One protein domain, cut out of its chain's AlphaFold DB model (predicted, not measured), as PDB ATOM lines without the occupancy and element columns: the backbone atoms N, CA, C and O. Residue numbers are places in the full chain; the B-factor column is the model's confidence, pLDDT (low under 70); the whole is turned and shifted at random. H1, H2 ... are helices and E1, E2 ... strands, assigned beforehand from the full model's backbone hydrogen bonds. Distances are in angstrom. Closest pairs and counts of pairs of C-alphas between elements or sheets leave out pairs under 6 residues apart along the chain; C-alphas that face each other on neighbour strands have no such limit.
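AT A GLANCE: This is residues 27 to 207 of the 388 residues of an uncharacterized protein of Prevotella ruminicola (UniProt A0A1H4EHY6). One branched, strongly twisted sheet folds over on itself into a sandwich, with E1, the later part of E9, the earlier part of E8 and E6 as one layer over E2, E3, E4 and E7 as the other. The long hairpin of E8 and E9 reaches past the layers to one end, where E5, the short helices H1 and H2 and long loops gather. The printed part has 181 residues, with nine named strands and two named helices in the order E1 E2 E3 E4 H1 E5 H2 E6 E7 E8 E9. The sheet is mixed, parallel and antiparallel, and the class is mostly strand. The whole is compact, with a radius of gyration of the C-alphas of 17.1 A and spans of 49 by 33 by 32 A.

HOW THE PARTS SIT: The strongly twisted sheet has the hairpin of E8, residues 167 to 180, and E9, residues 189 to 206, with N 170 and O 202 3.0 A apart. On the other side of E9 from E8 are E1, residues 28 to 34, and E5, residues 112 to 115, both parallel to E9; N 30 and O 201 are 2.8 A apart, N 114 and O 190 2.9 A. On the other side of E8 from E9 are E6, residues 136 to 139, and E4, residues 67 to 80, both antiparallel to E8; N 137 and O 171 are 3.0 A apart, N 79 and O 176 2.9 A. E4 bends by 144 degrees at residue 71. E2, residues 40 to 44, E3, residues 55 to 62, and E4 form a meander, each strand the antiparallel neighbour of the one before, with N 42 and O 57 2.8 A apart and N 58 and O 71 2.8 A apart. E7, residues 152 to 160, is an antiparallel edge strand beside E4, with N 70 and O 157 2.8 A apart. E1 and E2 come closest at the C-alphas of Val 34 and His 40, 6.0 A apart. H2, residues 117 to 122, is on the sheet at a height of 7.3 A, its C-alpha of Phe 119 5.8 A from that of Ser 193 in E9. H1, residues 87 to 90, is not on it. Every O i to N i+4 pair of H2 is within hydrogen-bond range; H1 is too short for such a pair.

IN THESE COORDINATES: E1 begins at C-alpha 28, (153.348, 246.425, 243.460). E8 is 38.8 A long and E9 41.3 A, ending at C-alpha 206, (150.095, 230.886, 231.402). E3 is 22.5 A long, E7 22.9 A and E4 21.4 A.

THE WHOLE: The C-alphas farthest apart, of Lys 164 and His 184, are 53.2 A apart. The printed part has no cut. The links H1 to E5, H2 to E6 and E6 to E7 are long. Residue 27 is under 70 in pLDDT.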
ATOM      1  N   LYS A  27     155.693 246.858 247.433       63.16
ATOM      2  CA  LYS A  27     155.973 246.106 246.208       63.16
ATOM      3  C   LYS A  27     154.659 245.922 245.460       63.16
ATOM      4  O   LYS A  27     153.721 245.327 245.999       63.16
ATOM      5  N   VAL A  28     154.571 246.478 244.257       78.69
ATOM      6  CA  VAL A  28     153.348 246.425 243.460       78.69
ATOM      7  C   VAL A  28     153.322 245.074 242.766       78.69
ATOM      8  O   VAL A  28     154.089 244.849 241.838       78.69
ATOM      9  N   PHE A  29     152.453 244.176 243.224       87.50
ATOM     10  CA  PHE A  29     152.200 242.904 242.555       87.50
ATOM     11  C   PHE A  29     150.989 243.030 241.635       87.50
ATOM     12  O   PHE A  29     149.933 243.508 242.053       87.50
ATOM     13  N   ARG A  30     151.143 242.582 240.390       94.00
ATOM     14  CA  ARG A  30     150.081 242.478 239.391       94.00
ATOM     15  C   ARG A  30     149.960 241.022 238.959       94.00
ATOM     16  O   ARG A  30     150.917 240.430 238.462       94.00
ATOM     17  N   ASP A  31     148.783 240.455 239.172       94.94
ATOM     18  CA  ASP A  31     148.448 239.105 238.727       94.94
ATOM     19  C   ASP A  31     147.815 239.194 237.344       94.94
ATOM     20  O   ASP A  31     146.802 239.872 237.164       94.94
ATOM     21  N   ILE A  32     148.427 238.533 236.365       96.00
ATOM     22  CA  ILE A  32     147.959 238.553 234.979       96.00
ATOM     23  C   ILE A  32     147.829 237.131 234.453       96.00
ATOM     24  O   ILE A  32     148.512 236.213 234.906       96.00
ATOM     25  N   THR A  33     146.938 236.936 233.490       96.06
ATOM     26  CA  THR A  33     146.798 235.671 232.765       96.06
ATOM     27  C   THR A  33     146.989 235.937 231.283       96.06
ATOM     28  O   THR A  33     146.443 236.914 230.763       96.06
ATOM     29  N   VAL A  34     147.784 235.093 230.634       96.25
ATOM     30  CA  VAL A  34     148.068 235.150 229.200       96.25
ATOM     31  C   VAL A  34     147.829 233.783 228.573       96.25
ATOM     32  O   VAL A  34     148.158 232.759 229.168       96.25
ATOM     33  N   SER A  35     147.294 233.790 227.363       93.88
ATOM     34  CA  SER A  35     147.166 232.623 226.488       93.88
ATOM     35  C   SER A  35     147.638 233.001 225.082       93.88
ATOM     36  O   SER A  35     147.918 234.174 224.809       93.88
ATOM     37  N   ALA A  36     147.733 232.017 224.185       90.56
ATOM     38  CA  ALA A  36     148.157 232.233 222.800       90.56
ATOM     39  C   ALA A  36     147.303 233.279 222.058       90.56
ATOM     40  O   ALA A  36     147.809 234.089 221.285       90.56
ATOM     41  N   ASP A  37     146.000 233.279 222.320       90.00
ATOM     42  CA  ASP A  37     145.001 234.154 221.707       90.00
ATOM     43  C   ASP A  37     144.731 235.434 222.515       90.00
ATOM     44  O   ASP A  37     144.160 236.395 221.992       90.00
ATOM     45  N   LYS A  38     145.168 235.484 223.778       94.69
ATOM     46  CA  LYS A  38     144.875 236.583 224.700       94.69
ATOM     47  C   LYS A  38     146.151 237.141 225.336       94.69
ATOM     48  O   LYS A  38     146.496 236.787 226.468       94.69
ATOM     49  N   PRO A  39     146.853 238.060 224.646       96.19
ATOM     50  CA  PRO A  39     147.934 238.810 225.264       96.19
ATOM     51  C   PRO A  39     147.388 239.757 226.339       96.19
ATOM     52  O   PRO A  39     146.256 240.239 226.260       96.19
ATOM     53  N   HIS A  40     148.225 240.082 227.318       97.12
ATOM     54  CA  HIS A  40     147.929 241.096 228.323       97.12
ATOM     55  C   HIS A  40     148.697 242.378 228.006       97.12
ATOM     56  O   HIS A  40     149.884 242.326 227.694       97.12
ATOM     57  N   ALA A  41     148.039 243.530 228.098       96.69
ATOM     58  CA  ALA A  41     148.677 244.831 227.963       96.69
ATOM     59  C   ALA A  41     148.322 245.695 229.168       96.69
ATOM     60  O   ALA A  41     147.168 245.737 229.595       96.69
ATOM     61  N   ASP A  42     149.325 246.379 229.693       94.62
ATOM     62  CA  ASP A  42     149.240 247.181 230.896       94.62
ATOM     63  C   ASP A  42     149.860 248.551 230.642       94.62
ATOM     64  O   ASP A  42     150.937 248.666 230.054       94.62
ATOM     65  N   HIS A  43     149.167 249.599 231.063       93.75
ATOM     66  CA  HIS A  43     149.590 250.970 230.849       93.75
ATOM     67  C   HIS A  43     150.191 251.526 232.138       93.75
ATOM     68  O   HIS A  43     149.529 251.608 233.176       93.75
ATOM     69  N   ILE A  44     151.456 251.929 232.073       91.81
ATOM     70  CA  ILE A  44     152.210 252.428 233.216       91.81
ATOM     71  C   ILE A  44     152.496 253.904 232.985       91.81
ATOM     72  O   ILE A  44     153.230 254.290 232.075       91.81
ATOM     73  N   ASN A  45     151.921 254.728 233.854       89.62
ATOM     74  CA  ASN A  45     152.218 256.144 233.882       89.62
ATOM     75  C   ASN A  45     153.534 256.377 234.640       89.62
ATOM     76  O   ASN A  45     153.645 256.043 235.824       89.62
ATOM     77  N   LEU A  46     154.535 256.914 233.937       88.25
ATOM     78  CA  LEU A  46     155.868 257.160 234.495       88.25
ATOM     79  C   LEU A  46     155.954 258.477 235.277       88.25
ATOM     80  O   LEU A  46     156.806 258.625 236.154       88.25
ATOM     81  N   ASP A  47     155.092 259.440 234.959       84.75
ATOM     82  CA  ASP A  47     155.042 260.756 235.585       84.75
ATOM     83  C   ASP A  47     153.588 261.207 235.730       84.75
ATOM     84  O   ASP A  47     152.902 261.511 234.753       84.75
ATOM     85  N   ARG A  48     153.125 261.314 236.980       78.88
ATOM     86  CA  ARG A  48     151.731 261.662 237.305       78.88
ATOM     87  C   ARG A  48     151.291 263.012 236.732       78.88
ATOM     88  O   ARG A  48     150.097 263.300 236.720       78.88
ATOM     89  N   HIS A  49     152.236 263.846 236.310       79.19
ATOM     90  CA  HIS A  49     151.985 265.176 235.773       79.19
ATOM     91  C   HIS A  49     152.144 265.264 234.248       79.19
ATOM     92  O   HIS A  49     151.926 266.343 233.696       79.19
ATOM     93  N   ALA A  50     152.527 264.177 233.567       78.31
ATOM     94  CA  ALA A  50     152.848 264.198 232.143       78.31
ATOM     95  C   ALA A  50     152.524 262.857 231.458       78.31
ATOM     96  O   ALA A  50     153.146 261.839 231.743       78.31
ATOM     97  N   THR A  51     151.572 262.867 230.522       78.31
ATOM     98  CA  THR A  51     151.127 261.666 229.787       78.31
ATOM     99  C   THR A  51     152.007 261.323 228.580       78.31
ATOM    100  O   THR A  51     151.927 260.225 228.041       78.31
ATOM    101  N   ASP A  52     152.892 262.228 228.143       82.50
ATOM    102  CA  ASP A  52     153.824 261.989 227.026       82.50
ATOM    103  C   ASP A  52     154.921 260.962 227.360       82.50
ATOM    104  O   ASP A  52     155.667 260.532 226.479       82.50
ATOM    105  N   LYS A  53     155.036 260.596 228.638       86.00
ATOM    106  CA  LYS A  53     156.037 259.672 229.180       86.00
ATOM    107  C   LYS A  53     155.481 258.286 229.457       86.00
ATOM    108  O   LYS A  53     156.216 257.440 229.958       86.00
ATOM    109  N   ASP A  54     154.203 258.068 229.190       89.81
ATOM    110  CA  ASP A  54     153.564 256.803 229.499       89.81
ATOM    111  C   ASP A  54     154.157 255.669 228.650       89.81
ATOM    112  O   ASP A  54     154.602 255.858 227.509       89.81
ATOM    113  N   ILE A  55     154.201 254.478 229.244       92.31
ATOM    114  CA  ILE A  55     154.664 253.263 228.581       92.31
ATOM    115  C   ILE A  55     153.569 252.206 228.639       92.31
ATOM    116  O   ILE A  55     152.822 252.101 229.611       92.31
ATOM    117  N   MET A  56     153.503 251.386 227.600       94.75
ATOM    118  CA  MET A  56     152.681 250.190 227.576       94.75
ATOM    119  C   MET A  56     153.585 248.972 227.687       94.75
ATOM    120  O   MET A  56     154.516 248.805 226.897       94.75
ATOM    121  N   VAL A  57     153.294 248.111 228.651       95.94
ATOM    122  CA  VAL A  57     153.954 246.820 228.806       95.94
ATOM    123  C   VAL A  57     153.005 245.744 228.321       95.94
ATOM    124  O   VAL A  57     151.859 245.671 228.752       95.94
ATOM    125  N   LYS A  58     153.471 244.912 227.398       97.62
ATOM    126  CA  LYS A  58     152.694 243.832 226.803       97.62
ATOM    127  C   LYS A  58     153.348 242.496 227.118       97.62
ATOM    128  O   LYS A  58     154.539 242.327 226.889       97.62
ATOM    129  N   PHE A  59     152.550 241.552 227.589       97.75
ATOM    130  CA  PHE A  59     152.916 240.157 227.773       97.75
ATOM    131  C   PHE A  59     152.159 239.329 226.738       97.75
ATOM    132  O   PHE A  59     150.930 239.389 226.661       97.75
ATOM    133  N   SER A  60     152.880 238.563 225.930       97.19
ATOM    134  CA  SER A  60     152.295 237.666 224.931       97.19
ATOM    135  C   SER A  60     152.936 236.297 225.020       97.19
ATOM    136  O   SER A  60     154.160 236.198 225.079       97.19
ATOM    137  N   PHE A  61     152.113 235.257 225.006       96.06
ATOM    138  CA  PHE A  61     152.573 233.881 225.001       96.06
ATOM    139  C   PHE A  61     152.395 233.286 223.604       96.06
ATOM    140  O   PHE A  61     151.341 233.444 223.000       96.06
ATOM    141  N   ASP A  62     153.433 232.635 223.094       94.38
ATOM    142  CA  ASP A  62     153.397 231.842 221.871       94.38
ATOM    143  C   ASP A  62     153.418 230.364 222.272       94.38
ATOM    144  O   ASP A  62     154.422 229.867 222.789       94.38
ATOM    145  N   GLU A  63     152.298 229.668 222.066       92.19
ATOM    146  CA  GLU A  63     152.160 228.249 222.415       92.19
ATOM    147  C   GLU A  63     153.030 227.357 221.517       92.19
ATOM    148  O   GLU A  63     153.625 226.396 222.006       92.19
ATOM    149  N   ALA A  64     153.175 227.701 220.232       91.19
ATOM    150  CA  ALA A  64     153.929 226.906 219.265       91.19
ATOM    151  C   ALA A  64     155.433 226.955 219.550       91.19
ATOM    152  O   ALA A  64     156.107 225.923 219.553       91.19
ATOM    153  N   ALA A  65     155.953 228.151 219.830       92.19
ATOM    154  CA  ALA A  65     157.343 228.340 220.233       92.19
ATOM    155  C   ALA A  65     157.576 228.035 221.725       92.19
ATOM    156  O   ALA A  65     158.723 227.898 222.152       92.19
ATOM    157  N   ASN A  66     156.503 227.915 222.518       91.88
ATOM    158  CA  ASN A  66     156.529 227.789 223.975       91.88
ATOM    159  C   ASN A  66     157.341 228.921 224.640       91.88
ATOM    160  O   ASN A  66     158.210 228.705 225.495       91.88
ATOM    161  N   GLN A  67     157.053 230.150 224.208       95.19
ATOM    162  CA  GLN A  67     157.806 231.351 224.552       95.19
ATOM    163  C   GLN A  67     156.901 232.449 225.111       95.19
ATOM    164  O   GLN A  67     155.834 232.736 224.577       95.19
ATOM    165  N   LEU A  68     157.351 233.110 226.177       96.31
ATOM    166  CA  LEU A  68     156.719 234.309 226.724       96.31
ATOM    167  C   LEU A  68     157.519 235.532 226.291       96.31
ATOM    168  O   LEU A  68     158.703 235.632 226.588       96.31
ATOM    169  N   THR A  69     156.875 236.486 225.637       96.88
ATOM    170  CA  THR A  69     157.498 237.751 225.245       96.88
ATOM    171  C   THR A  69     156.953 238.888 226.092       96.88
ATOM    172  O   THR A  69     155.740 239.048 226.230       96.88
ATOM    173  N   VAL A  70     157.866 239.685 226.641       96.94
ATOM    174  CA  VAL A  70     157.581 240.944 227.325       96.94
ATOM    175  C   VAL A  70     158.038 242.078 226.432       96.94
ATOM    176  O   VAL A  70     159.200 242.131 226.039       96.94
ATOM    177  N   SER A  71     157.136 242.991 226.109       96.00
ATOM    178  CA  SER A  71     157.421 244.163 225.292       96.00
ATOM    179  C   SER A  71     157.141 245.430 226.078       96.00
ATOM    180  O   SER A  71     156.135 245.516 226.772       96.00
ATOM    181  N   MET A  72     157.996 246.430 225.925       94.62
ATOM    182  CA  MET A  72     157.795 247.783 226.415       94.62
ATOM    183  C   MET A  72     157.726 248.723 225.223       94.62
ATOM    184  O   MET A  72     158.633 248.757 224.394       94.62
ATOM    185  N   ILE A  73     156.628 249.457 225.129       93.00
ATOM    186  CA  ILE A  73     156.300 250.311 223.993       93.00
ATOM    187  C   ILE A  73     156.077 251.716 224.534       93.00
ATOM    188  O   ILE A  73     155.355 251.898 225.516       93.00
ATOM    189  N   SER A  74     156.694 252.710 223.906       90.62
ATOM    190  CA  SER A  74     156.527 254.110 224.280       90.62
ATOM    191  C   SER A  74     156.456 254.988 223.040       90.62
ATOM    192  O   SER A  74     156.946 254.630 221.975       90.62
ATOM    193  N   ASN A  75     155.863 256.170 223.193       87.12
ATOM    194  CA  ASN A  75     155.894 257.212 222.166       87.12
ATOM    195  C   ASN A  75     157.255 257.929 222.099       87.12
ATOM    196  O   ASN A  75     157.488 258.731 221.195       87.12
ATOM    197  N   ARG A  76     158.139 257.685 223.074       90.00
ATOM    198  CA  ARG A  76     159.497 258.238 223.145       90.00
ATOM    199  C   ARG A  76     160.514 257.113 223.034       90.00
ATOM    200  O   ARG A  76     160.216 255.972 223.370       90.00
ATOM    201  N   MET A  77     161.730 257.446 222.605       92.56
ATOM    202  CA  MET A  77     162.785 256.441 222.504       92.56
ATOM    203  C   MET A  77     163.123 255.911 223.895       92.56
ATOM    204  O   MET A  77     163.358 256.675 224.836       92.56
ATOM    205  N   LEU A  78     163.170 254.593 224.001       92.00
ATOM    206  CA  LEU A  78     163.463 253.877 225.224       92.00
ATOM    207  C   LEU A  78     164.934 253.484 225.279       92.00
ATOM    208  O   LEU A  78     165.555 253.098 224.282       92.00
ATOM    209  N   PHE A  79     165.469 253.535 226.492       92.81
ATOM    210  CA  PHE A  79     166.734 252.917 226.840       92.81
ATOM    211  C   PHE A  79     166.586 252.156 228.158       92.81
ATOM    212  O   PHE A  79     166.048 252.667 229.140       92.81
ATOM    213  N   VAL A  80     167.090 250.930 228.172       93.94
ATOM    214  CA  VAL A  80     167.123 250.055 229.340       93.94
ATOM    215  C   VAL A  80     168.507 249.456 229.543       93.94
ATOM    216  O   VAL A  80     169.316 249.363 228.612       93.94
ATOM    217  N   PHE A  81     168.761 249.007 230.770       93.88
ATOM    218  CA  PHE A  81     169.928 248.201 231.092       93.88
ATOM    219  C   PHE A  81     169.595 246.713 231.035       93.88
ATOM    220  O   PHE A  81     168.590 246.290 231.589       93.88
ATOM    221  N   TRP A  82     170.435 245.917 230.376       91.44
ATOM    222  CA  TRP A  82     170.247 244.459 230.249       91.44
ATOM    223  C   TRP A  82     170.855 243.672 231.398       91.44
ATOM    224  O   TRP A  82     170.427 242.562 231.700       91.44
ATOM    225  N   ASP A  83     171.843 244.273 232.042       92.69
ATOM    226  CA  ASP A  83     172.461 243.787 233.262       92.69
ATOM    227  C   ASP A  83     172.636 244.967 234.219       92.69
ATOM    228  O   ASP A  83     172.521 246.123 233.811       92.69
ATOM    229  N   ASP A  84     172.944 244.691 235.477       95.19
ATOM    230  CA  ASP A  84     173.166 245.727 236.474       95.19
ATOM    231  C   ASP A  84     174.434 246.523 236.141       95.19
ATOM    232  O   ASP A  84     175.551 245.996 236.090       95.19
ATOM    233  N   VAL A  85     174.290 247.837 235.954       95.38
ATOM    234  CA  VAL A  85     175.392 248.704 235.524       95.38
ATOM    235  C   VAL A  85     175.706 249.770 236.556       95.38
ATOM    236  O   VAL A  85     174.922 250.667 236.861       95.38
ATOM    237  N   ARG A  86     176.950 249.760 237.040       94.69
ATOM    238  CA  ARG A  86     177.480 250.854 237.861       94.69
ATOM    239  C   ARG A  86     177.669 252.118 237.023       94.69
ATOM    240  O   ARG A  86     178.282 252.090 235.959       94.69
ATOM    241  N   TYR A  87     177.277 253.268 237.567       93.62
ATOM    242  CA  TYR A  87     177.378 254.571 236.898       93.62
ATOM    243  C   TYR A  87     178.810 254.937 236.468       93.62
ATOM    244  O   TYR A  87     179.029 255.466 235.377       93.62
ATOM    245  N   LYS A  88     179.806 254.716 237.340       92.94
ATOM    246  CA  LYS A  88     181.178 255.222 237.127       92.94
ATOM    247  C   LYS A  88     181.878 254.595 235.908       92.94
ATOM    248  O   LYS A  88     182.429 255.373 235.131       92.94
ATOM    249  N   PRO A  89     181.904 253.260 235.720       92.38
ATOM    250  CA  PRO A  89     182.541 252.652 234.550       92.38
ATOM    251  C   PRO A  89     181.958 253.155 233.226       92.38
ATOM    252  O   PRO A  89     182.706 253.634 232.374       92.38
ATOM    253  N   MET A  90     180.632 253.174 233.093       94.19
ATOM    254  CA  MET A  90     179.979 253.487 231.819       94.19
ATOM    255  C   MET A  90     179.903 254.984 231.479       94.19
ATOM    256  O   MET A  90     179.453 255.340 230.396       94.19
ATOM    257  N   THR A  91     180.343 255.895 232.358       94.00
ATOM    258  CA  THR A  91     180.233 257.342 232.103       94.00
ATOM    259  C   THR A  91     181.560 258.087 232.134       94.00
ATOM    260  O   THR A  91     182.452 257.818 232.936       94.00
ATOM    261  N   LYS A  92     181.670 259.116 231.286       92.94
ATOM    262  CA  LYS A  92     182.661 260.192 231.413       92.94
ATOM    263  C   LYS A  92     181.925 261.518 231.580       92.94
ATOM    264  O   LYS A  92     181.439 262.125 230.623       92.94
ATOM    265  N   GLY A  93     181.816 261.979 232.824       89.25
ATOM    266  CA  GLY A  93     181.065 263.189 233.152       89.25
ATOM    267  C   GLY A  93     179.559 262.979 232.992       89.25
ATOM    268  O   GLY A  93     178.918 262.509 233.924       89.25
ATOM    269  N   ARG A  94     178.980 263.410 231.867       91.31
ATOM    270  CA  ARG A  94     177.564 263.172 231.500       91.31
ATOM    271  C   ARG A  94     177.412 262.220 230.317       91.31
ATOM    272  O   ARG A  94     176.303 261.793 230.044       91.31
ATOM    273  N   THR A  95     178.498 261.937 229.609       95.69
ATOM    274  CA  THR A  95     178.481 261.123 228.398       95.69
ATOM    275  C   THR A  95     178.516 259.653 228.772       95.69
ATOM    276  O   THR A  95     179.359 259.261 229.585       95.69
ATOM    277  N   ILE A  96     177.612 258.881 228.182       95.38
ATOM    278  CA  ILE A  96     177.566 257.423 228.271       95.38
ATOM    279  C   ILE A  96     178.567 256.872 227.256       95.38
ATOM    280  O   ILE A  96     178.738 257.437 226.173       95.38
ATOM    281  N   ARG A  97     179.269 255.817 227.647       94.88
ATOM    282  CA  ARG A  97     180.256 255.091 226.851       94.88
ATOM    283  C   ARG A  97     179.702 253.692 226.589       94.88
ATOM    284  O   ARG A  97     179.900 252.833 227.450       94.88
ATOM    285  N   PRO A  98     178.954 253.484 225.486       93.62
ATOM    286  CA  PRO A  98     178.323 252.197 225.193       93.62
ATOM    287  C   PRO A  98     179.326 251.038 225.168       93.62
ATOM    288  O   PRO A  98     179.010 249.948 225.624       93.62
ATOM    289  N   GLU A  99     180.570 251.296 224.754       93.44
ATOM    290  CA  GLU A  99     181.662 250.317 224.723       93.44
ATOM    291  C   GLU A  99     182.103 249.793 226.100       93.44
ATOM    292  O   GLU A  99     182.884 248.851 226.173       93.44
ATOM    293  N   LEU A 100     181.658 250.428 227.190       94.44
ATOM    294  CA  LEU A 100     181.974 250.031 228.566       94.44
ATOM    295  C   LEU A 100     180.773 249.436 229.307       94.44
ATOM    296  O   LEU A 100     180.834 249.278 230.531       94.44
ATOM    297  N   LEU A 101     179.675 249.164 228.603       93.44
ATOM    298  CA  LEU A 101     178.576 248.382 229.154       93.44
ATOM    299  C   LEU A 101     179.011 246.909 229.280       93.44
ATOM    300  O   LEU A 101     179.810 246.437 228.472       93.44
ATOM    301  N   PRO A 102     178.527 246.179 230.301       91.38
ATOM    302  CA  PRO A 102     178.931 244.792 230.544       91.38
ATOM    303  C   PRO A 102     178.298 243.786 229.568       91.38
ATOM    304  O   PRO A 102     178.586 242.597 229.644       91.38
ATOM    305  N   TYR A 103     177.452 244.256 228.656       90.69
ATOM    306  CA  TYR A 103     176.758 243.471 227.644       90.69
ATOM    307  C   TYR A 103     176.929 244.125 226.271       90.69
ATOM    308  O   TYR A 103     177.225 245.318 226.160       90.69
ATOM    309  N   PHE A 104     176.741 243.332 225.218       90.12
ATOM    310  CA  PHE A 104     176.797 243.835 223.853       90.12
ATOM    311  C   PHE A 104     175.606 244.754 223.567       90.12
ATOM    312  O   PHE A 104     174.465 244.433 223.893       90.12
ATOM    313  N   VAL A 105     175.878 245.899 222.946       91.88
ATOM    314  CA  VAL A 105     174.851 246.811 222.454       91.88
ATOM    315  C   VAL A 105     175.258 247.351 221.089       91.88
ATOM    316  O   VAL A 105     176.407 247.740 220.872       91.88
ATOM    317  N   THR A 106     174.302 247.407 220.174       92.38
ATOM    318  CA  THR A 106     174.453 247.989 218.845       92.38
ATOM    319  C   THR A 106     174.293 249.507 218.920       92.38
ATOM    320  O   THR A 106     173.325 250.030 219.474       92.38
ATOM    321  N   TYR A 107     175.255 250.247 218.367       92.06
ATOM    322  CA  TYR A 107     175.213 251.709 218.299       92.06
ATOM    323  C   TYR A 107     176.115 252.244 217.180       92.06
ATOM    324  O   TYR A 107     177.124 251.622 216.837       92.06
ATOM    325  N   ASP A 108     175.800 253.427 216.641       90.50
ATOM    326  CA  ASP A 108     176.733 254.151 215.774       90.50
ATOM    327  C   ASP A 108     177.795 254.851 216.638       90.50
ATOM    328  O   ASP A 108     177.497 255.661 217.518       90.50
ATOM    329  N   LYS A 109     179.072 254.571 216.366       89.25
ATOM    330  CA  LYS A 109     180.218 255.179 217.062       89.25
ATOM    331  C   LYS A 109     180.287 256.705 216.907       89.25
ATOM    332  O   LYS A 109     180.998 257.358 217.674       89.25
ATOM    333  N   LYS A 110     179.613 257.282 215.908       90.00
ATOM    334  CA  LYS A 110     179.521 258.738 215.702       90.00
ATOM    335  C   LYS A 110     178.512 259.398 216.639       90.00
ATOM    336  O   LYS A 110     178.637 260.605 216.897       90.00
ATOM    337  N   ASP A 111     177.562 258.629 217.158       91.94
ATOM    338  CA  ASP A 111     176.485 259.136 217.992       91.94
ATOM    339  C   ASP A 111     176.963 259.432 219.409       91.94
ATOM    340  O   ASP A 111     177.935 258.872 219.926       91.94
ATOM    341  N   LYS A 112     176.296 260.393 220.050       93.75
ATOM    342  CA  LYS A 112     176.631 260.807 221.414       93.75
ATOM    343  C   LYS A 112     175.444 260.620 222.333       93.75
ATOM    344  O   LYS A 112     174.477 261.364 222.235       93.75
ATOM    345  N   PHE A 113     175.611 259.735 223.303       95.44
ATOM    346  CA  PHE A 113     174.632 259.440 224.342       95.44
ATOM    347  C   PHE A 113     175.007 260.168 225.632       95.44
ATOM    348  O   PHE A 113     176.168 260.141 226.061       95.44
ATOM    349  N   ARG A 114     174.065 260.889 226.242       96.19
ATOM    350  CA  ARG A 114     174.331 261.692 227.445       96.19
ATOM    351  C   ARG A 114     173.173 261.647 228.423       96.19
ATOM    352  O   ARG A 114     172.023 261.661 228.025       96.19
ATOM    353  N   PHE A 115     173.484 261.731 229.707       95.62
ATOM    354  CA  PHE A 115     172.499 262.083 230.722       95.62
ATOM    355  C   PHE A 115     172.251 263.589 230.726       95.62
ATOM    356  O   PHE A 115     173.210 264.384 230.720       95.62
ATOM    357  N   SER A 116     170.980 263.978 230.823       95.19
ATOM    358  CA  SER A 116     170.623 265.379 230.997       95.19
ATOM    359  C   SER A 116     171.177 265.949 232.295       95.19
ATOM    360  O   SER A 116     171.510 265.223 233.235       95.19
ATOM    361  N   LYS A 117     171.352 267.276 232.358       92.62
ATOM    362  CA  LYS A 117     171.810 267.911 233.610       92.62
ATOM    363  C   LYS A 117     170.831 267.641 234.749       92.62
ATOM    364  O   LYS A 117     171.286 267.376 235.859       92.62
ATOM    365  N   LEU A 118     169.534 267.724 234.458       90.69
ATOM    366  CA  LEU A 118     168.463 267.538 235.430       90.69
ATOM    367  C   LEU A 118     168.422 266.086 235.906       90.69
ATOM    368  O   LEU A 118     168.587 265.851 237.098       90.69
ATOM    369  N   PHE A 119     168.368 265.124 234.982       92.31
ATOM    370  CA  PHE A 119     168.369 263.701 235.323       92.31
ATOM    371  C   PHE A 119     169.640 263.284 236.066       92.31
ATOM    372  O   PHE A 119     169.598 262.665 237.122       92.31
ATOM    373  N   LYS A 120     170.822 263.707 235.603       92.62
ATOM    374  CA  LYS A 120     172.056 263.433 236.353       92.62
ATOM    375  C   LYS A 120     171.993 264.004 237.774       92.62
ATOM    376  O   LYS A 120     172.625 263.457 238.678       92.62
ATOM    377  N   SER A 121     171.312 265.131 237.965       90.94
ATOM    378  CA  SER A 121     171.201 265.775 239.269       90.94
ATOM    379  C   SER A 121     170.259 265.051 240.221       90.94
ATOM    380  O   SER A 121     170.542 265.093 241.415       90.94
ATOM    381  N   SER A 122     169.249 264.336 239.713       90.19
ATOM    382  CA  SER A 122     168.352 263.511 240.532       90.19
ATOM    383  C   SER A 122     168.996 262.213 241.029       90.19
ATOM    384  O   SER A 122     168.539 261.660 242.024       90.19
ATOM    385  N   LEU A 123     170.081 261.743 240.400       91.19
ATOM    386  CA  LEU A 123     170.766 260.527 240.845       91.19
ATOM    387  C   LEU A 123     171.381 260.683 242.255       91.19
ATOM    388  O   LEU A 123     172.119 261.655 242.487       91.19
ATOM    389  N   PRO A 124     171.183 259.695 243.154       91.44
ATOM    390  CA  PRO A 124     171.745 259.674 244.501       91.44
ATOM    391  C   PRO A 124     173.256 259.927 244.565       91.44
ATOM    392  O   PRO A 124     174.041 259.484 243.718       91.44
ATOM    393  N   GLN A 125     173.689 260.621 245.621       89.81
ATOM    394  CA  GLN A 125     175.103 260.834 245.920       89.81
ATOM    395  C   GLN A 125     175.616 259.791 246.927       89.81
ATOM    396  O   GLN A 125     174.917 259.486 247.887       89.81
ATOM    397  N   PRO A 126     176.850 259.276 246.768       91.88
ATOM    398  CA  PRO A 126     177.803 259.610 245.715       91.88
ATOM    399  C   PRO A 126     177.505 258.853 244.408       91.88
ATOM    400  O   PRO A 126     177.622 257.628 244.365       91.88
ATOM    401  N   ARG A 127     177.260 259.582 243.304       90.56
ATOM    402  CA  ARG A 127     176.839 258.998 242.004       90.56
ATOM    403  C   ARG A 127     177.739 257.877 241.500       90.56
ATOM    404  O   ARG A 127     177.285 256.957 240.844       90.56
ATOM    405  N   LYS A 128     179.033 257.927 241.827       88.56
ATOM    406  CA  LYS A 128     180.010 256.899 241.439       88.56
ATOM    407  C   LYS A 128     179.663 255.483 241.920       88.56
ATOM    408  O   LYS A 128     180.209 254.535 241.363       88.56
ATOM    409  N   LYS A 129     178.842 255.360 242.968       91.25
ATOM    410  CA  LYS A 129     178.376 254.089 243.538       91.25
ATOM    411  C   LYS A 129     176.977 253.695 243.060       91.25
ATOM    412  O   LYS A 129     176.552 252.595 243.375       91.25
ATOM    413  N   TYR A 130     176.281 254.577 242.342       93.69
ATOM    414  CA  TYR A 130     174.938 254.303 241.855       93.69
ATOM    415  C   TYR A 130     174.962 253.133 240.864       93.69
ATOM    416  O   TYR A 130     175.864 253.061 240.020       93.69
ATOM    417  N   VAL A 131     173.992 252.235 240.999       94.88
ATOM    418  CA  VAL A 131     173.767 251.080 240.129       94.88
ATOM    419  C   VAL A 131     172.437 251.314 239.439       94.88
ATOM    420  O   VAL A 131     171.464 251.632 240.115       94.88
ATOM    421  N   PHE A 132     172.433 251.199 238.119       95.44
ATOM    422  CA  PHE A 132     171.201 251.015 237.375       95.44
ATOM    423  C   PHE A 132     170.902 249.530 237.327       95.44
ATOM    424  O   PHE A 132     171.802 248.751 237.000       95.44
ATOM    425  N   TYR A 133     169.684 249.158 237.681       95.69
ATOM    426  CA  TYR A 133     169.266 247.764 237.662       95.69
ATOM    427  C   TYR A 133     168.900 247.345 236.243       95.69
ATOM    428  O   TYR A 133     168.439 248.162 235.440       95.69
ATOM    429  N   ARG A 134     169.107 246.068 235.923       94.81
ATOM    430  CA  ARG A 134     168.571 245.488 234.689       94.81
ATOM    431  C   ARG A 134     167.058 245.683 234.625       94.81
ATOM    432  O   ARG A 134     166.397 245.554 235.643       94.81
ATOM    433  N   TRP A 135     166.497 245.940 233.450       94.38
ATOM    434  CA  TRP A 135     165.081 246.311 233.329       94.38
ATOM    435  C   TRP A 135     164.098 245.179 233.603       94.38
ATOM    436  O   TRP A 135     162.972 245.461 234.004       94.38
ATOM    437  N   LEU A 136     164.526 243.931 233.395       95.25
ATOM    438  CA  LEU A 136     163.792 242.737 233.793       95.25
ATOM    439  C   LEU A 136     164.612 241.912 234.770       95.25
ATOM    440  O   LEU A 136     165.699 241.434 234.439       95.25
ATOM    441  N   GLU A 137     164.026 241.654 235.928       94.75
ATOM    442  CA  GLU A 137     164.379 240.498 236.742       94.75
ATOM    443  C   GLU A 137     163.324 239.417 236.534       94.75
ATOM    444  O   GLU A 137     162.148 239.702 236.303       94.75
ATOM    445  N   TYR A 138     163.743 238.161 236.566       93.00
ATOM    446  CA  TYR A 138     162.874 237.035 236.269       93.00
ATOM    447  C   TYR A 138     163.298 235.813 237.079       93.00
ATOM    448  O   TYR A 138     164.476 235.647 237.399       93.00
ATOM    449  N   ASP A 139     162.331 234.953 237.397       86.88
ATOM    450  CA  ASP A 139     162.558 233.695 238.113       86.88
ATOM    451  C   ASP A 139     162.110 232.499 237.261       86.88
ATOM    452  O   ASP A 139     161.050 232.535 236.634       86.88
ATOM    453  N   LYS A 140     162.912 231.425 237.256       81.75
ATOM    454  CA  LYS A 140     162.631 230.116 236.617       81.75
ATOM    455  C   LYS A 140     162.337 230.112 235.108       81.75
ATOM    456  O   LYS A 140     161.904 229.086 234.582       81.75
ATOM    457  N   ILE A 141     162.615 231.202 234.403       90.12
ATOM    458  CA  ILE A 141     162.521 231.302 232.941       90.12
ATOM    459  C   ILE A 141     163.883 231.673 232.356       90.12
ATOM    460  O   ILE A 141     164.712 232.267 233.047       90.12
ATOM    461  N   GLN A 142     164.131 231.295 231.103       90.38
ATOM    462  CA  GLN A 142     165.412 231.542 230.438       90.38
ATOM    463  C   GLN A 142     165.237 232.592 229.343       90.38
ATOM    464  O   GLN A 142     164.380 232.403 228.481       90.38
ATOM    465  N   PRO A 143     165.995 233.701 229.348       93.25
ATOM    466  CA  PRO A 143     165.918 234.681 228.276       93.25
ATOM    467  C   PRO A 143     166.509 234.100 226.988       93.25
ATOM    468  O   PRO A 143     167.592 233.515 226.987       93.25
ATOM    469  N   VAL A 144     165.818 234.316 225.875       92.81
ATOM    470  CA  VAL A 144     166.356 234.059 224.539       92.81
ATOM    471  C   VAL A 144     167.375 235.160 224.206       92.81
ATOM    472  O   VAL A 144     167.079 236.342 224.433       92.81
ATOM    473  N   PRO A 145     168.570 234.818 223.684       88.44
ATOM    474  CA  PRO A 145     169.525 235.808 223.204       88.44
ATOM    475  C   PRO A 145     168.907 236.681 222.114       88.44
ATOM    476  O   PRO A 145     168.285 236.175 221.184       88.44
ATOM    477  N   GLN A 146     169.110 237.989 222.208       84.56
ATOM    478  CA  GLN A 146     168.636 238.938 221.211       84.56
ATOM    479  C   GLN A 146     169.584 240.125 221.109       84.56
ATOM    480  O   GLN A 146     170.210 240.530 222.092       84.56
ATOM    481  N   ASP A 147     169.664 240.683 219.908       83.62
ATOM    482  CA  ASP A 147     170.418 241.900 219.668       83.62
ATOM    483  C   ASP A 147     169.660 243.100 220.234       83.62
ATOM    484  O   ASP A 147     168.452 243.250 220.053       83.62
ATOM    485  N   TYR A 148     170.391 243.987 220.900       86.50
ATOM    486  CA  TYR A 148     169.844 245.208 221.471       86.50
ATOM    487  C   TYR A 148     170.576 246.430 220.939       86.50
ATOM    488  O   TYR A 148     171.805 246.432 220.861       86.50
ATOM    489  N   ALA A 149     169.839 247.494 220.621       89.38
ATOM    490  CA  ALA A 149     170.407 248.775 220.223       89.38
ATOM    491  C   ALA A 149     170.368 249.803 221.366       89.38
ATOM    492  O   ALA A 149     169.546 249.722 222.268       89.38
ATOM    493  N   MET A 150     171.233 250.822 221.325       88.62
ATOM    494  CA  MET A 150     171.193 251.932 222.297       88.62
ATOM    495  C   MET A 150     169.921 252.791 222.189       88.62
ATOM    496  O   MET A 150     169.573 253.471 223.151       88.62
ATOM    497  N   VAL A 151     169.274 252.808 221.021       86.44
ATOM    498  CA  VAL A 151     168.095 253.621 220.697       86.44
ATOM    499  C   VAL A 151     167.018 252.683 220.181       86.44
ATOM    500  O   VAL A 151     167.246 252.018 219.175       86.44
ATOM    501  N   ASN A 152     165.865 252.633 220.847       86.12
ATOM    502  CA  ASN A 152     164.758 251.780 220.423       86.12
ATOM    503  C   ASN A 152     163.432 252.517 220.583       86.12
ATOM    504  O   ASN A 152     163.237 253.219 221.574       86.12
ATOM    505  N   ASP A 153     162.508 252.308 219.651       80.19
ATOM    506  CA  ASP A 153     161.127 252.793 219.778       80.19
ATOM    507  C   ASP A 153     160.281 251.849 220.654       80.19
ATOM    508  O   ASP A 153     159.332 252.255 221.320       80.19
ATOM    509  N   TYR A 154     160.663 250.572 220.702       89.69
ATOM    510  CA  TYR A 154     160.110 249.562 221.595       89.69
ATOM    511  C   TYR A 154     161.201 248.556 221.966       89.69
ATOM    512  O   TYR A 154     162.163 248.364 221.224       89.69
ATOM    513  N   ILE A 155     161.069 247.918 223.124       92.75
ATOM    514  CA  ILE A 155     162.030 246.936 223.633       92.75
ATOM    515  C   ILE A 155     161.284 245.640 223.885       92.75
ATOM    516  O   ILE A 155     160.185 245.657 224.432       92.75
ATOM    517  N   THR A 156     161.872 244.513 223.510       94.56
ATOM    518  CA  THR A 156     161.296 243.189 223.746       94.56
ATOM    519  C   THR A 156     162.274 242.306 224.491       94.56
ATOM    520  O   THR A 156     163.478 242.474 224.355       94.56
ATOM    521  N   GLN A 157     161.769 241.356 225.270       95.31
ATOM    522  CA  GLN A 157     162.511 240.186 225.714       95.31
ATOM    523  C   GLN A 157     161.628 238.960 225.671       95.31
ATOM    524  O   GLN A 157     160.563 238.916 226.282       95.31
ATOM    525  N   THR A 158     162.121 237.960 224.956       96.75
ATOM    526  CA  THR A 158     161.492 236.654 224.843       96.75
ATOM    527  C   THR A 158     162.137 235.688 225.820       96.75
ATOM    528  O   THR A 158     163.351 235.699 226.012       96.75
ATOM    529  N   PHE A 159     161.323 234.855 226.449       95.69
ATOM    530  CA  PHE A 159     161.728 233.874 227.435       95.69
ATOM    531  C   PHE A 159     161.239 232.496 227.018       95.69
ATOM    532  O   PHE A 159     160.071 232.333 226.669       95.69
ATOM    533  N   GLU A 160     162.106 231.498 227.109       94.31
ATOM    534  CA  GLU A 160     161.698 230.103 227.021       94.31
ATOM    535  C   GLU A 160     161.011 229.692 228.323       94.31
ATOM    536  O   GLU A 160     161.540 229.887 229.427       94.31
ATOM    537  N   ILE A 161     159.819 229.115 228.187       91.25
ATOM    538  CA  ILE A 161     159.038 228.609 229.313       91.25
ATOM    539  C   ILE A 161     159.317 227.108 229.471       91.25
ATOM    540  O   ILE A 161     159.330 226.375 228.482       91.25
ATOM    541  N   PRO A 162     159.510 226.579 230.693       86.31
ATOM    542  CA  PRO A 162     159.574 225.133 230.896       86.31
ATOM    543  C   PRO A 162     158.327 224.440 230.322       86.31
ATOM    544  O   PRO A 162     157.225 224.955 230.465       86.31
ATOM    545  N   LYS A 163     158.449 223.245 229.726       77.38
ATOM    546  CA  LYS A 163     157.308 222.556 229.069       77.38
ATOM    547  C   LYS A 163     156.062 222.379 229.957       77.38
ATOM    548  O   LYS A 163     154.953 222.332 229.449       77.38
ATOM    549  N   LYS A 164     156.246 222.271 231.278       76.94
ATOM    550  CA  LYS A 164     155.163 222.185 232.281       76.94
ATOM    551  C   LYS A 164     154.993 223.471 233.100       76.94
ATOM    552  O   LYS A 164     154.305 223.470 234.113       76.94
ATOM    553  N   GLY A 165     155.675 224.542 232.710       78.19
ATOM    554  CA  GLY A 165     155.575 225.844 233.348       78.19
ATOM    555  C   GLY A 165     154.202 226.441 233.077       78.19
ATOM    556  O   GLY A 165     153.815 226.611 231.920       78.19
ATOM    557  N   THR A 166     153.482 226.728 234.157       85.19
ATOM    558  CA  THR A 166     152.172 227.393 234.154       85.19
ATOM    559  C   THR A 166     152.250 228.808 234.708       85.19
ATOM    560  O   THR A 166     151.275 229.548 234.636       85.19
ATOM    561  N   GLU A 167     153.384 229.186 235.296       90.56
ATOM    562  CA  GLU A 167     153.580 230.483 235.930       90.56
ATOM    563  C   GLU A 167     155.004 230.989 235.701       90.56
ATOM    564  O   GLU A 167     155.961 230.209 235.698       90.56
ATOM    565  N   ALA A 168     155.133 232.302 235.538       91.94
ATOM    566  CA  ALA A 168     156.395 233.023 235.480       91.94
ATOM    567  C   ALA A 168     156.307 234.286 236.343       91.94
ATOM    568  O   ALA A 168     155.249 234.912 236.441       91.94
ATOM    569  N   VAL A 169     157.419 234.678 236.966       93.00
ATOM    570  CA  VAL A 169     157.509 235.938 237.711       93.00
ATOM    571  C   VAL A 169     158.491 236.847 237.002       93.00
ATOM    572  O   VAL A 169     159.628 236.450 236.750       93.00
ATOM    573  N   ILE A 170     158.033 238.054 236.682       95.12
ATOM    574  CA  ILE A 170     158.808 239.067 235.971       95.12
ATOM    575  C   ILE A 170     158.681 240.381 236.730       95.12
ATOM    576  O   ILE A 170     157.575 240.836 237.001       95.12
ATOM    577  N   GLN A 171     159.800 241.001 237.071       95.56
ATOM    578  CA  GLN A 171     159.840 242.305 237.718       95.56
ATOM    579  C   GLN A 171     160.393 243.336 236.744       95.56
ATOM    580  O   GLN A 171     161.475 243.157 236.189       95.56
ATOM    581  N   LEU A 172     159.652 244.425 236.563       95.38
ATOM    582  CA  LEU A 172     160.104 245.589 235.816       95.38
ATOM    583  C   LEU A 172     160.908 246.507 236.736       95.38
ATOM    584  O   LEU A 172     160.456 246.816 237.841       95.38
ATOM    585  N   ARG A 173     162.061 246.975 236.263       95.19
ATOM    586  CA  ARG A 173     162.978 247.860 236.995       95.19
ATOM    587  C   ARG A 173     163.254 249.144 236.211       95.19
ATOM    588  O   ARG A 173     162.332 249.710 235.629       95.19
ATOM    589  N   ASP A 174     164.501 249.613 236.218       94.44
ATOM    590  CA  ASP A 174     164.933 250.871 235.628       94.44
ATOM    591  C   ASP A 174     164.557 250.976 234.144       94.44
ATOM    592  O   ASP A 174     165.039 250.230 233.287       94.44
ATOM    593  N   VAL A 175     163.748 251.988 233.843       94.00
ATOM    594  CA  VAL A 175     163.396 252.405 232.483       94.00
ATOM    595  C   VAL A 175     163.845 253.840 232.275       94.00
ATOM    596  O   VAL A 175     163.709 254.682 233.168       94.00
ATOM    597  N   MET A 176     164.370 254.136 231.086       93.88
ATOM    598  CA  MET A 176     164.799 255.480 230.716       93.88
ATOM    599  C   MET A 176     164.154 255.951 229.427       93.88
ATOM    600  O   MET A 176     164.038 255.202 228.458       93.88
ATOM    601  N   LEU A 177     163.809 257.237 229.417       93.44
ATOM    602  CA  LEU A 177     163.344 257.936 228.229       93.44
ATOM    603  C   LEU A 177     164.473 258.782 227.661       93.44
ATOM    604  O   LEU A 177     165.191 259.488 228.384       93.44
ATOM    605  N   MET A 178     164.603 258.715 226.347       92.94
ATOM    606  CA  MET A 178     165.666 259.342 225.594       92.94
ATOM    607  C   MET A 178     165.092 260.220 224.487       92.94
ATOM    608  O   MET A 178     164.126 259.862 223.821       92.94
ATOM    609  N   ASP A 179     165.733 261.365 224.277       92.44
ATOM    610  CA  ASP A 179     165.346 262.335 223.256       92.44
ATOM    611  C   ASP A 179     166.461 262.536 222.245       92.44
ATOM    612  O   ASP A 179     167.639 262.602 222.610       92.44
ATOM    613  N   ASP A 180     166.091 262.699 220.977       92.75
ATOM    614  CA  ASP A 180     167.016 263.154 219.949       92.75
ATOM    615  C   ASP A 180     167.115 264.682 220.039       92.75
ATOM    616  O   ASP A 180     166.204 265.419 219.667       92.75
ATOM    617  N   VAL A 181     168.246 265.167 220.544       92.81
ATOM    618  CA  VAL A 181     168.561 266.597 220.693       92.81
ATOM    619  C   VAL A 181     169.545 267.073 219.619       92.81
ATOM    620  O   VAL A 181     170.322 268.023 219.809       92.81
ATOM    621  N   SER A 182     169.572 266.382 218.482       90.56
ATOM    622  CA  SER A 182     170.451 266.695 217.361       90.56
ATOM    623  C   SER A 182     170.146 268.055 216.760       90.56
ATOM    624  O   SER A 182     169.030 268.367 216.369       90.56
ATOM    625  N   LYS A 183     171.199 268.862 216.611       84.12
ATOM    626  CA  LYS A 183     171.143 270.122 215.852       84.12
ATOM    627  C   LYS A 183     171.529 269.949 214.382       84.12
ATOM    628  O   LYS A 183     171.374 270.877 213.598       84.12
ATOM    629  N   HIS A 184     172.099 268.796 214.026       81.06
ATOM    630  CA  HIS A 184     172.597 268.505 212.684       81.06
ATOM    631  C   HIS A 184     172.237 267.066 212.290       81.06
ATOM    632  O   HIS A 184     172.428 266.178 213.123       81.06
ATOM    633  N   PRO A 185     171.825 266.807 211.035       76.31
ATOM    634  CA  PRO A 185     171.381 265.480 210.594       76.31
ATOM    635  C   PRO A 185     172.445 264.379 210.733       76.31
ATOM    636  O   PRO A 185     172.130 263.250 211.088       76.31
ATOM    637  N   ASN A 186     173.719 264.724 210.510       80.75
ATOM    638  CA  ASN A 186     174.824 263.756 210.408       80.75
ATOM    639  C   ASN A 186     175.555 263.485 211.736       80.75
ATOM    640  O   ASN A 186     176.620 262.866 211.741       80.75
ATOM    641  N   LYS A 187     175.074 264.040 212.855       84.88
ATOM    642  CA  LYS A 187     175.700 263.886 214.177       84.88
ATOM    643  C   LYS A 187     174.611 263.725 215.222       84.88
ATOM    644  O   LYS A 187     174.254 264.725 215.863       84.88
ATOM    645  N   ARG A 188     174.112 262.496 215.387       92.12
ATOM    646  CA  ARG A 188     173.028 262.271 216.332       92.12
ATOM    647  C   ARG A 188     173.507 262.466 217.765       92.12
ATOM    648  O   ARG A 188     174.633 262.120 218.146       92.12
ATOM    649  N   LYS A 189     172.682 263.137 218.556       94.44
ATOM    650  CA  LYS A 189     172.915 263.387 219.974       94.44
ATOM    651  C   LYS A 189     171.662 263.003 220.717       94.44
ATOM    652  O   LYS A 189     170.643 263.663 220.569       94.44
ATOM    653  N   TYR A 190     171.801 262.001 221.561       95.25
ATOM    654  CA  TYR A 190     170.719 261.497 222.370       95.25
ATOM    655  C   TYR A 190     170.920 261.902 223.825       95.25
ATOM    656  O   TYR A 190     172.029 261.797 224.373       95.25
ATOM    657  N   GLU A 191     169.859 262.399 224.448       95.75
ATOM    658  CA  GLU A 191     169.861 262.829 225.840       95.75
ATOM    659  C   GLU A 191     168.818 262.041 226.633       95.75
ATOM    660  O   GLU A 191     167.629 262.104 226.348       95.75
ATOM    661  N   ILE A 192     169.274 261.298 227.644       94.94
ATOM    662  CA  ILE A 192     168.402 260.650 228.622       94.94
ATOM    663  C   ILE A 192     167.897 261.734 229.567       94.94
ATOM    664  O   ILE A 192     168.663 262.294 230.368       94.94
ATOM    665  N   SER A 193     166.622 262.072 229.414       91.12
ATOM    666  CA  SER A 193     165.980 263.192 230.099       91.12
ATOM    667  C   SER A 193     165.188 262.756 231.327       91.12
ATOM    668  O   SER A 193     165.037 263.559 232.251       91.12
ATOM    669  N   PHE A 194     164.772 261.491 231.380       91.69
ATOM    670  CA  PHE A 194     163.985 260.914 232.462       91.69
ATOM    671  C   PHE A 194     164.359 259.443 232.689       91.69
ATOM    672  O   PHE A 194     164.750 258.744 231.757       91.69
ATOM    673  N   GLY A 195     164.216 258.976 233.926       91.38
ATOM    674  CA  GLY A 195     164.354 257.567 234.268       91.38
ATOM    675  C   GLY A 195     163.841 257.283 235.672       91.38
ATOM    676  O   GLY A 195     163.923 258.149 236.548       91.38
ATOM    677  N   VAL A 196     163.294 256.089 235.861       91.75
ATOM    678  CA  VAL A 196     162.644 255.658 237.103       91.75
ATOM    679  C   VAL A 196     162.806 254.148 237.273       91.75
ATOM    680  O   VAL A 196     162.762 253.419 236.284       91.75
ATOM    681  N   ASP A 197     162.997 253.698 238.513       92.81
ATOM    682  CA  ASP A 197     162.864 252.284 238.881       92.81
ATOM    683  C   ASP A 197     161.378 251.991 239.074       92.81
ATOM    684  O   ASP A 197     160.740 252.586 239.948       92.81
ATOM    685  N   LEU A 198     160.811 251.141 238.220       91.75
ATOM    686  CA  LEU A 198     159.396 250.799 238.304       91.75
ATOM    687  C   LEU A 198     159.084 249.969 239.553       91.75
ATOM    688  O   LEU A 198     158.050 250.193 240.179       91.75
ATOM    689  N   ASP A 199     159.966 249.031 239.903       92.56
ATOM    690  CA  ASP A 199     159.786 248.050 240.980       92.56
ATOM    691  C   ASP A 199     158.389 247.375 240.982       92.56
ATOM    692  O   ASP A 199     157.735 247.212 242.018       92.56
ATOM    693  N   ILE A 200     157.899 247.001 239.788       93.44
ATOM    694  CA  ILE A 200     156.591 246.344 239.595       93.44
ATOM    695  C   ILE A 200     156.804 244.860 239.322       93.44
ATOM    696  O   ILE A 200     157.481 244.493 238.366       93.44
ATOM    697  N   PHE A 201     156.158 244.009 240.111       94.75
ATOM    698  CA  PHE A 201     156.171 242.559 239.956       94.75
ATOM    699  C   PHE A 201     154.931 242.084 239.204       94.75
ATOM    700  O   PHE A 201     153.805 242.365 239.610       94.75
ATOM    701  N   TYR A 202     155.134 241.289 238.163       95.75
ATOM    702  CA  TYR A 202     154.097 240.565 237.444       95.75
ATOM    703  C   TYR A 202     154.192 239.080 237.769       95.75
ATOM    704  O   TYR A 202     155.229 238.453 237.549       95.75
ATOM    705  N   ARG A 203     153.095 238.510 238.271       95.06
ATOM    706  CA  ARG A 203     152.902 237.059 238.330       95.06
ATOM    707  C   ARG A 203     152.060 236.669 237.125       95.06
ATOM    708  O   ARG A 203     150.868 236.966 237.056       95.06
ATOM    709  N   VAL A 204     152.725 236.076 236.146       95.19
ATOM    710  CA  VAL A 204     152.163 235.737 234.844       95.19
ATOM    711  C   VAL A 204     151.702 234.291 234.881       95.19
ATOM    712  O   VAL A 204     152.528 233.381 234.873       95.19
ATOM    713  N   LYS A 205     150.389 234.072 234.915       95.50
ATOM    714  CA  LYS A 205     149.793 232.751 234.733       95.50
ATOM    715  C   LYS A 205     149.635 232.467 233.241       95.50
ATOM    716  O   LYS A 205     149.051 233.271 232.518       95.50
ATOM    717  N   ILE A 206     150.151 231.332 232.792       94.19
ATOM    718  CA  ILE A 206     150.095 230.886 231.402       94.19
ATOM    719  C   ILE A 206     148.952 229.884 231.280       94.19
ATOM    720  O   ILE A 206     149.001 228.792 231.851       94.19
ATOM    721  N   GLU A 207     147.912 230.280 230.558       92.75
ATOM    722  CA  GLU A 207     146.779 229.434 230.213       92.75
ATOM    723  C   GLU A 207     147.045 228.797 228.851       92.75
ATOM    724  O   GLU A 207     147.068 229.471 227.820       92.75
TER     725      GLU A 207